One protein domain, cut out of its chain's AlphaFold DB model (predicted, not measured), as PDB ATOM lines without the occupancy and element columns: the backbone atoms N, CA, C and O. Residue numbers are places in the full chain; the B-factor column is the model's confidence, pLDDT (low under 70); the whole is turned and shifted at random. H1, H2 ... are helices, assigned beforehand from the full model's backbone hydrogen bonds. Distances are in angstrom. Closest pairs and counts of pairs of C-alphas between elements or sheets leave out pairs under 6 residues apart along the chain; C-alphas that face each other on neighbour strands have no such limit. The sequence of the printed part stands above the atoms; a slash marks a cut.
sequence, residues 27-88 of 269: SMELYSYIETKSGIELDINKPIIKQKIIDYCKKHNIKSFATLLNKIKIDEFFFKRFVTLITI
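AT A GLANCE: This is residues 27 to 88 of the 269 residues of an uncharacterized protein of Sulfurimonas sediminis (UniProt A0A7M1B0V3). Four helices make a small rounded body: H2, the longest, lies across the end at which H1 and H3 begin, and those two run away from it the same way, near each other at their first turns. H4 turns back at a corner after H3 and crosses slantwise over one side of the H1 and H3 pair, until its last residues meet the first half of H2. The printed part has 62 residues with four named helices, H1, H2, H3 and H4 in that order along the chain, and no named strand; its class is all helix. It is compact, with a radius of gyration of the C-alphas of 10.5 A, and the C-alphas span 25 by 21 by 20 A.

IN THESE COORDINATES: H2 is residues 47 to 59, 18.3 A from first to last C-alpha, and begins with C-alpha 47 at (74.387, 22.802, -12.423). H1 is residues 27 to 38, 16.2 A long, and begins with C-alpha 27 at (82.252, 18.616, -4.478). H3 is residues 65 to 74, 14.4 A long. H4 is residues 76 to 87, 16.1 A long, and ends with C-alpha 87 at (70.814, 10.138, -10.989).

HOW THE PARTS SIT: H2 touches H4 at a steep tilt of 48 degrees, opposite ways. H2 touches H4 with residues 49 to 53 alone, and H4 touches H2 with residues 86 to 87 alone; the closest C-alphas of the two helices are those of Lys 52 and Ile 86, 6.1 A apart. H2 is close to H3 but not clearly touching it, about perpendicular at 76 degrees; their closest C-alphas, of Cys 57 and Leu 68, are 7.6 A apart. H2 is only just apart from H1, with their closest C-alphas 8.1 A apart. H1 touches H3 with residues 27 to 30 alone, at a shallow tilt of 24 degrees, the same way; the closest C-alphas are those of Leu 30 and Leu 69, 5.7 A apart. H3 and H4 touch only at the corner by their link, at a steep tilt of 47 degrees, opposite ways, with the C-alphas of Ile 72 and Phe 79 the closest at 4.6 A. H1 and H4 are close but not clearly touching, only just about perpendicular at 71 degrees; their closest C-alphas, of Ile 34 and Val 83, are 7.2 A apart. In H1, H2, H3 and H4 every O i to N i+4 pair is within hydrogen-bond range.

THE WHOLE: The two C-alphas farthest apart are those of Asn 45 and Ile 74, 27.2 A. The printed part has no cut. The links from H2 to H3 and from H3 to H4 are tight, and the link from H1 to H2, 8 residues, is short. The mean pLDDT of the printed part is 82.4; residues 39 to 41, 43 to 46, 48 and 87 to 88 are under 70.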
ATOM      1  N   SER A  27      83.081  19.120  -3.376       86.19
ATOM      2  CA  SER A  27      82.252  18.616  -4.478       86.19
ATOM      3  C   SER A  27      82.971  17.620  -5.372       86.19
ATOM      4  O   SER A  27      82.374  16.613  -5.739       86.19
ATOM      5  N   MET A  28      84.250  17.848  -5.671       88.00
ATOM      6  CA  MET A  28      85.014  16.955  -6.549       88.00
ATOM      7  C   MET A  28      85.239  15.574  -5.925       88.00
ATOM      8  O   MET A  28      85.066  14.567  -6.609       88.00
ATOM      9  N   GLU A  29      85.569  15.505  -4.630       91.00
ATOM     10  CA  GLU A  29      85.760  14.218  -3.944       91.00
ATOM     11  C   GLU A  29      84.438  13.449  -3.844       91.00
ATOM     12  O   GLU A  29      84.390  12.245  -4.107       91.00
ATOM     13  N   LEU A  30      83.345  14.151  -3.525       91.75
ATOM     14  CA  LEU A  30      82.012  13.557  -3.486       91.75
ATOM     15  C   LEU A  30      81.617  12.973  -4.850       91.75
ATOM     16  O   LEU A  30      81.166  11.829  -4.904       91.75
ATOM     17  N   TYR A  31      81.794  13.731  -5.937       90.50
ATOM     18  CA  TYR A  31      81.449  13.278  -7.288       90.50
ATOM     19  C   TYR A  31      82.294  12.076  -7.699       90.50
ATOM     20  O   TYR A  31      81.730  11.033  -8.021       90.50
ATOM     21  N   SER A  32      83.617  12.167  -7.560       88.56
ATOM     22  CA  SER A  32      84.533  11.076  -7.906       88.56
ATOM     23  C   SER A  32      84.235   9.790  -7.126       88.56
ATOM     24  O   SER A  32      84.234   8.698  -7.702       88.56
ATOM     25  N   TYR A  33      83.905   9.894  -5.832       91.56
ATOM     26  CA  TYR A  33      83.508   8.730  -5.041       91.56
ATOM     27  C   TYR A  33      82.209   8.104  -5.561       91.56
ATOM     28  O   TYR A  33      82.123   6.880  -5.675       91.56
ATOM     29  N   ILE A  34      81.206   8.923  -5.893       87.00
ATOM     30  CA  ILE A  34      79.937   8.439  -6.445       87.00
ATOM     31  C   ILE A  34      80.171   7.723  -7.772       87.00
ATOM     32  O   ILE A  34      79.700   6.596  -7.920       87.00
ATOM     33  N   GLU A  35      80.906   8.328  -8.702       81.62
ATOM     34  CA  GLU A  35      81.197   7.740 -10.014       81.62
ATOM     35  C   GLU A  35      81.954   6.419  -9.870       81.62
ATOM     36  O   GLU A  35      81.516   5.390 -10.381       81.62
ATOM     37  N   THR A  36      83.023   6.405  -9.068       84.56
ATOM     38  CA  THR A  36      83.846   5.207  -8.838       84.56
ATOM     39  C   THR A  36      83.042   4.075  -8.195       84.56
ATOM     40  O   THR A  36      83.199   2.909  -8.553       84.56
ATOM     41  N   LYS A  37      82.181   4.395  -7.221       84.12
ATOM     42  CA  LYS A  37      81.449   3.389  -6.440       84.12
ATOM     43  C   LYS A  37      80.161   2.919  -7.122       84.12
ATOM     44  O   LYS A  37      79.756   1.780  -6.899       84.12
ATOM     45  N   SER A  38      79.500   3.776  -7.905       76.19
ATOM     46  CA  SER A  38      78.235   3.454  -8.589       76.19
ATOM     47  C   SER A  38      78.397   3.060 -10.057       76.19
ATOM     48  O   SER A  38      77.496   2.425 -10.599       76.19
ATOM     49  N   GLY A  39      79.511   3.430 -10.697       69.50
ATOM     50  CA  GLY A  39      79.715   3.284 -12.139       69.50
ATOM     51  C   GLY A  39      78.901   4.264 -12.990       69.50
ATOM     52  O   GLY A  39      78.851   4.103 -14.206       69.50
ATOM     53  N   ILE A  40      78.234   5.249 -12.377       68.12
ATOM     54  CA  ILE A  40      77.438   6.259 -13.084       68.12
ATOM     55  C   ILE A  40      78.282   7.511 -13.275       68.12
ATOM     56  O   ILE A  40      78.722   8.082 -12.286       68.12
ATOM     57  N   GLU A  41      78.441   7.957 -14.519       66.44
ATOM     58  CA  GLU A  41      79.081   9.234 -14.845       66.44
ATOM     59  C   GLU A  41      78.154  10.399 -14.467       66.44
ATOM     60  O   GLU A  41      77.003  10.484 -14.914       66.44
ATOM     61  N   LEU A  42      78.638  11.287 -13.601       71.06
ATOM     62  CA  LEU A  42      77.943  12.503 -13.218       71.06
ATOM     63  C   LEU A  42      78.432  13.625 -14.131       71.06
ATOM     64  O   LEU A  42      79.597  14.002 -14.107       71.06
ATOM     65  N   ASP A  43      77.531  14.230 -14.901       68.31
ATOM     66  CA  ASP A  43      77.871  15.425 -15.674       68.31
ATOM     67  C   ASP A  43      78.025  16.631 -14.731       68.31
ATOM     68  O   ASP A  43      77.089  17.402 -14.502       68.31
ATOM     69  N   ILE A  44      79.213  16.764 -14.139       68.25
ATOM     70  CA  ILE A  44      79.558  17.792 -13.146       68.25
ATOM     71  C   ILE A  44      79.438  19.219 -13.701       68.25
ATOM     72  O   ILE A  44      79.302  20.168 -12.928       68.25
ATOM     73  N   ASN A  45      79.441  19.371 -15.030       64.06
ATOM     74  CA  ASN A  45      79.253  20.653 -15.702       64.06
ATOM     75  C   ASN A  45      77.777  21.070 -15.746       64.06
ATOM     76  O   ASN A  45      77.481  22.242 -15.984       64.06
ATOM     77  N   LYS A  46      76.834  20.152 -15.483       62.28
ATOM     78  CA  LYS A  46      75.411  20.480 -15.357       62.28
ATOM     79  C   LYS A  46      75.102  20.967 -13.935       62.28
ATOM     80  O   LYS A  46      75.088  20.161 -13.000       62.28
ATOM     81  N   PRO A  47      74.694  22.243 -13.748       71.44
ATOM     82  CA  PRO A  47      74.387  22.802 -12.423       71.44
ATOM     83  C   PRO A  47      73.307  22.033 -11.655       71.44
ATOM     84  O   PRO A  47      73.220  22.111 -10.431       71.44
ATOM     85  N   ILE A  48      72.477  21.272 -12.371       67.38
ATOM     86  CA  ILE A  48      71.358  20.538 -11.801       67.38
ATOM     87  C   ILE A  48      71.777  19.414 -10.851       67.38
ATOM     88  O   ILE A  48      71.096  19.191  -9.854       67.38
ATOM     89  N   ILE A  49      72.893  18.727 -11.119       76.31
ATOM     90  CA  ILE A  49      73.368  17.651 -10.242       76.31
ATOM     91  C   ILE A  49      73.781  18.257  -8.904       76.31
ATOM     92  O   ILE A  49      73.325  17.820  -7.847       76.31
ATOM     93  N   LYS A  50      74.562  19.342  -8.951       84.00
ATOM     94  CA  LYS A  50      74.944  20.099  -7.759       84.00
ATOM     95  C   LYS A  50      73.717  20.605  -6.999       84.00
ATOM     96  O   LYS A  50      73.657  20.429  -5.784       84.00
ATOM     97  N   GLN A  51      72.726  21.160  -7.697       81.44
ATOM     98  CA  GLN A  51      71.506  21.660  -7.063       81.44
ATOM     99  C   GLN A  51      70.702  20.542  -6.382       81.44
ATOM    100  O   GLN A  51      70.326  20.703  -5.226       81.44
ATOM    101  N   LYS A  52      70.522  19.380  -7.025       81.00
ATOM    102  CA  LYS A  52      69.838  18.217  -6.423       81.00
ATOM    103  C   LYS A  52      70.512  17.748  -5.136       81.00
ATOM    104  O   LYS A  52      69.834  17.405  -4.169       81.00
ATOM    105  N   ILE A  53      71.844  17.747  -5.112       89.12
ATOM    106  CA  ILE A  53      72.618  17.368  -3.926       89.12
ATOM    107  C   ILE A  53      72.460  18.420  -2.823       89.12
ATOM    108  O   ILE A  53      72.244  18.060  -1.669       89.12
ATOM    109  N   ILE A  54      72.496  19.712  -3.166       89.19
ATOM    110  CA  ILE A  54      72.249  20.804  -2.213       89.19
ATOM    111  C   ILE A  54      70.836  20.705  -1.627       89.19
ATOM    112  O   ILE A  54      70.676  20.791  -0.410       89.19
ATOM    113  N   ASP A  55      69.818  20.491  -2.458       84.19
ATOM    114  CA  ASP A  55      68.424  20.380  -2.022       84.19
ATOM    115  C   ASP A  55      68.222  19.161  -1.116       84.19
ATOM    116  O   ASP A  55      67.550  19.247  -0.085       84.19
ATOM    117  N   TYR A  56      68.876  18.042  -1.443       87.31
ATOM    118  CA  TYR A  56      68.928  16.869  -0.577       87.31
ATOM    119  C   TYR A  56      69.573  17.196   0.778       87.31
ATOM    120  O   TYR A  56      69.009  16.888   1.829       87.31
ATOM    121  N   CYS A  57      70.725  17.869   0.774       92.19
ATOM    122  CA  CYS A  57      71.417  18.280   1.989       92.19
ATOM    123  C   CYS A  57      70.551  19.194   2.867       92.19
ATOM    124  O   CYS A  57      70.437  18.939   4.065       92.19
ATOM    125  N   LYS A  58      69.879  20.189   2.276       88.44
ATOM    126  CA  LYS A  58      68.929  21.073   2.971       88.44
ATOM    127  C   LYS A  58      67.787  20.285   3.607       88.44
ATOM    128  O   LYS A  58      67.537  20.418   4.799       88.44
ATOM    129  N   LYS A  59      67.140  19.404   2.836       85.25
ATOM    130  CA  LYS A  59      66.010  18.584   3.306       85.25
ATOM    131  C   LYS A  59      66.381  17.658   4.469       85.25
ATOM    132  O   LYS A  59      65.531  17.345   5.299       85.25
ATOM    133  N   HIS A  60      67.631  17.205   4.521       86.12
ATOM    134  CA  HIS A  60      68.117  16.245   5.512       86.12
ATOM    135  C   HIS A  60      69.041  16.861   6.575       86.12
ATOM    136  O   HIS A  60      69.697  16.115   7.306       86.12
ATOM    137  N   ASN A  61      69.098  18.196   6.673       90.56
ATOM    138  CA  ASN A  61      69.962  18.931   7.604       90.56
ATOM    139  C   ASN A  61      71.436  18.480   7.553       90.56
ATOM    140  O   ASN A  61      72.124  18.380   8.571       90.56
ATOM    141  N   ILE A  62      71.935  18.183   6.352       93.50
ATOM    142  CA  ILE A  62      73.335  17.833   6.107       93.50
ATOM    143  C   ILE A  62      74.089  19.115   5.760       93.50
ATOM    144  O   ILE A  62      73.850  19.720   4.719       93.50
ATOM    145  N   LYS A  63      74.989  19.533   6.653       92.19
ATOM    146  CA  LYS A  63      75.627  20.857   6.598       92.19
ATOM    147  C   LYS A  63      76.700  21.002   5.514       92.19
ATOM    148  O   LYS A  63      76.987  22.119   5.104       92.19
ATOM    149  N   SER A  64      77.286  19.901   5.040       93.75
ATOM    150  CA  SER A  64      78.357  19.946   4.039       93.75
ATOM    151  C   SER A  64      78.415  18.706   3.155       93.75
ATOM    152  O   SER A  64      77.943  17.625   3.530       93.75
ATOM    153  N   PHE A  65      79.055  18.853   1.996       94.38
ATOM    154  CA  PHE A  65      79.370  17.743   1.101       94.38
ATOM    155  C   PHE A  65      80.331  16.732   1.746       94.38
ATOM    156  O   PHE A  65      80.087  15.536   1.602       94.38
ATOM    157  N   ALA A  66      81.308  17.152   2.562       94.12
ATOM    158  CA  ALA A  66      82.106  16.229   3.383       94.12
ATOM    159  C   ALA A  66      81.247  15.368   4.326       94.12
ATOM    160  O   ALA A  66      81.443  14.156   4.441       94.12
ATOM    161  N   THR A  67      80.250  15.967   4.987       94.00
ATOM    162  CA  THR A  67      79.356  15.227   5.896       94.00
ATOM    163  C   THR A  67      78.525  14.198   5.128       94.00
ATOM    164  O   THR A  67      78.325  13.076   5.596       94.00
ATOM    165  N   LEU A  68      78.044  14.569   3.939       94.44
ATOM    166  CA  LEU A  68      77.336  13.662   3.041       94.44
ATOM    167  C   LEU A  68      78.243  12.518   2.567       94.44
ATOM    168  O   LEU A  68      77.829  11.361   2.630       94.44
ATOM    169  N   LEU A  69      79.473  12.836   2.158       95.06
ATOM    170  CA  LEU A  69      80.474  11.874   1.703       95.06
ATOM    171  C   LEU A  69      80.770  10.819   2.775       95.06
ATOM    172  O   LEU A  69      80.753   9.622   2.494       95.06
ATOM    173  N   ASN A  70      80.963  11.244   4.024       94.75
ATOM    174  CA  ASN A  70      81.183  10.321   5.138       94.75
ATOM    175  C   ASN A  70      79.981   9.391   5.356       94.75
ATOM    176  O   ASN A  70      80.160   8.188   5.533       94.75
ATOM    177  N   LYS A  71      78.750   9.913   5.276       93.19
ATOM    178  CA  LYS A  71      77.536   9.089   5.398       93.19
ATOM    179  C   LYS A  71      77.434   8.034   4.295       93.19
ATOM    180  O   LYS A  71      77.181   6.874   4.601       93.19
ATOM    181  N   ILE A  72      77.664   8.409   3.033       93.31
ATOM    182  CA  ILE A  72      77.588   7.458   1.908       93.31
ATOM    183  C   ILE A  72      78.755   6.455   1.875       93.31
ATOM    184  O   ILE A  72      78.626   5.395   1.265       93.31
ATOM    185  N   LYS A  73      79.893   6.763   2.512       93.31
ATOM    186  CA  LYS A  73      81.004   5.814   2.695       93.31
ATOM    187  C   LYS A  73      80.662   4.715   3.711       93.31
ATOM    188  O   LYS A  73      81.113   3.587   3.546       93.31
ATOM    189  N   ILE A  74      79.869   5.039   4.734       93.56
ATOM    190  CA  ILE A  74      79.560   4.139   5.858       93.56
ATOM    191  C   ILE A  74      78.326   3.266   5.584       93.56
ATOM    192  O   ILE A  74      78.325   2.087   5.925       93.56
ATOM    193  N   ASP A  75      77.277   3.827   4.978       87.44
ATOM    194  CA  ASP A  75      75.999   3.136   4.772       87.44
ATOM    195  C   ASP A  75      75.745   2.876   3.278       87.44
ATOM    196  O   ASP A  75      75.368   3.767   2.511       87.44
ATOM    197  N   GLU A  76      75.933   1.620   2.860       80.69
ATOM    198  CA  GLU A  76      75.733   1.188   1.472       80.69
ATOM    199  C   GLU A  76      74.272   1.336   1.010       80.69
ATOM    200  O   GLU A  76      74.005   1.642  -0.157       80.69
ATOM    201  N   PHE A  77      73.303   1.149   1.911       72.88
ATOM    202  CA  PHE A  77      71.888   1.297   1.581       72.88
ATOM    203  C   PHE A  77      71.527   2.772   1.386       72.88
ATOM    204  O   PHE A  77      70.821   3.129   0.437       72.88
ATOM    205  N   PHE A  78      72.063   3.643   2.241       80.56
ATOM    206  CA  PHE A  78      71.975   5.089   2.078       80.56
ATOM    207  C   PHE A  78      72.634   5.549   0.775       80.56
ATOM    208  O   PHE A  78      72.008   6.298   0.026       80.56
ATOM    209  N   PHE A  79      73.834   5.049   0.449       84.88
ATOM    210  CA  PHE A  79      74.513   5.342  -0.815       84.88
ATOM    211  C   PHE A  79      73.647   4.986  -2.026       84.88
ATOM    212  O   PHE A  79      73.383   5.855  -2.852       84.88
ATOM    213  N   LYS A  80      73.130   3.751  -2.109       73.75
ATOM    214  CA  LYS A  80      72.277   3.317  -3.233       73.75
ATOM    215  C   LYS A  80      71.046   4.208  -3.400       73.75
ATOM    216  O   LYS A  80      70.725   4.610  -4.518       73.75
ATOM    217  N   ARG A  81      70.375   4.562  -2.298       73.38
ATOM    218  CA  ARG A  81      69.220   5.474  -2.321       73.38
ATOM    219  C   ARG A  81      69.599   6.880  -2.768       73.38
ATOM    220  O   ARG A  81      68.872   7.477  -3.555       73.38
ATOM    221  N   PHE A  82      70.711   7.402  -2.258       82.75
ATOM    222  CA  PHE A  82      71.186   8.741  -2.576       82.75
ATOM    223  C   PHE A  82      71.610   8.852  -4.042       82.75
ATOM    224  O   PHE A  82      71.131   9.742  -4.735       82.75
ATOM    225  N   VAL A  83      72.427   7.912  -4.532       78.19
ATOM    226  CA  VAL A  83      72.830   7.833  -5.942       78.19
ATOM    227  C   VAL A  83      71.606   7.781  -6.830       78.19
ATOM    228  O   VAL A  83      71.498   8.593  -7.735       78.19
ATOM    229  N   THR A  84      70.657   6.897  -6.525       70.00
ATOM    230  CA  THR A  84      69.387   6.835  -7.248       70.00
ATOM    231  C   THR A  84      68.723   8.216  -7.263       70.00
ATOM    232  O   THR A  84      68.466   8.741  -8.333       70.00
ATOM    233  N   LEU A  85      68.557   8.883  -6.115       74.44
ATOM    234  CA  LEU A  85      67.959  10.226  -6.030       74.44
ATOM    235  C   LEU A  85      68.609  11.260  -6.965       74.44
ATOM    236  O   LEU A  85      67.903  12.027  -7.622       74.44
ATOM    237  N   ILE A  86      69.940  11.295  -7.018       73.69
ATOM    238  CA  ILE A  86      70.673  12.309  -7.787       73.69
ATOM    239  C   ILE A  86      70.814  11.940  -9.269       73.69
ATOM    240  O   ILE A  86      70.957  12.839 -10.096       73.69
ATOM    241  N   THR A  87      70.724  10.649  -9.611       63.22
ATOM    242  CA  THR A  87      70.814  10.138 -10.989       63.22
ATOM    243  C   THR A  87      69.455   9.910 -11.645       63.22
ATOM    244  O   THR A  87      69.389   9.748 -12.865       63.22
ATOM    245  N   ILE A  88      68.348   9.963 -10.891       60.16
ATOM    246  CA  ILE A  88      67.007  10.048 -11.479       60.16
ATOM    247  C   ILE A  88      66.925  11.359 -12.235       60.16
ATOM    248  O   ILE A  88      66.813  12.453 -11.671       60.16
TER     249      ILE A  88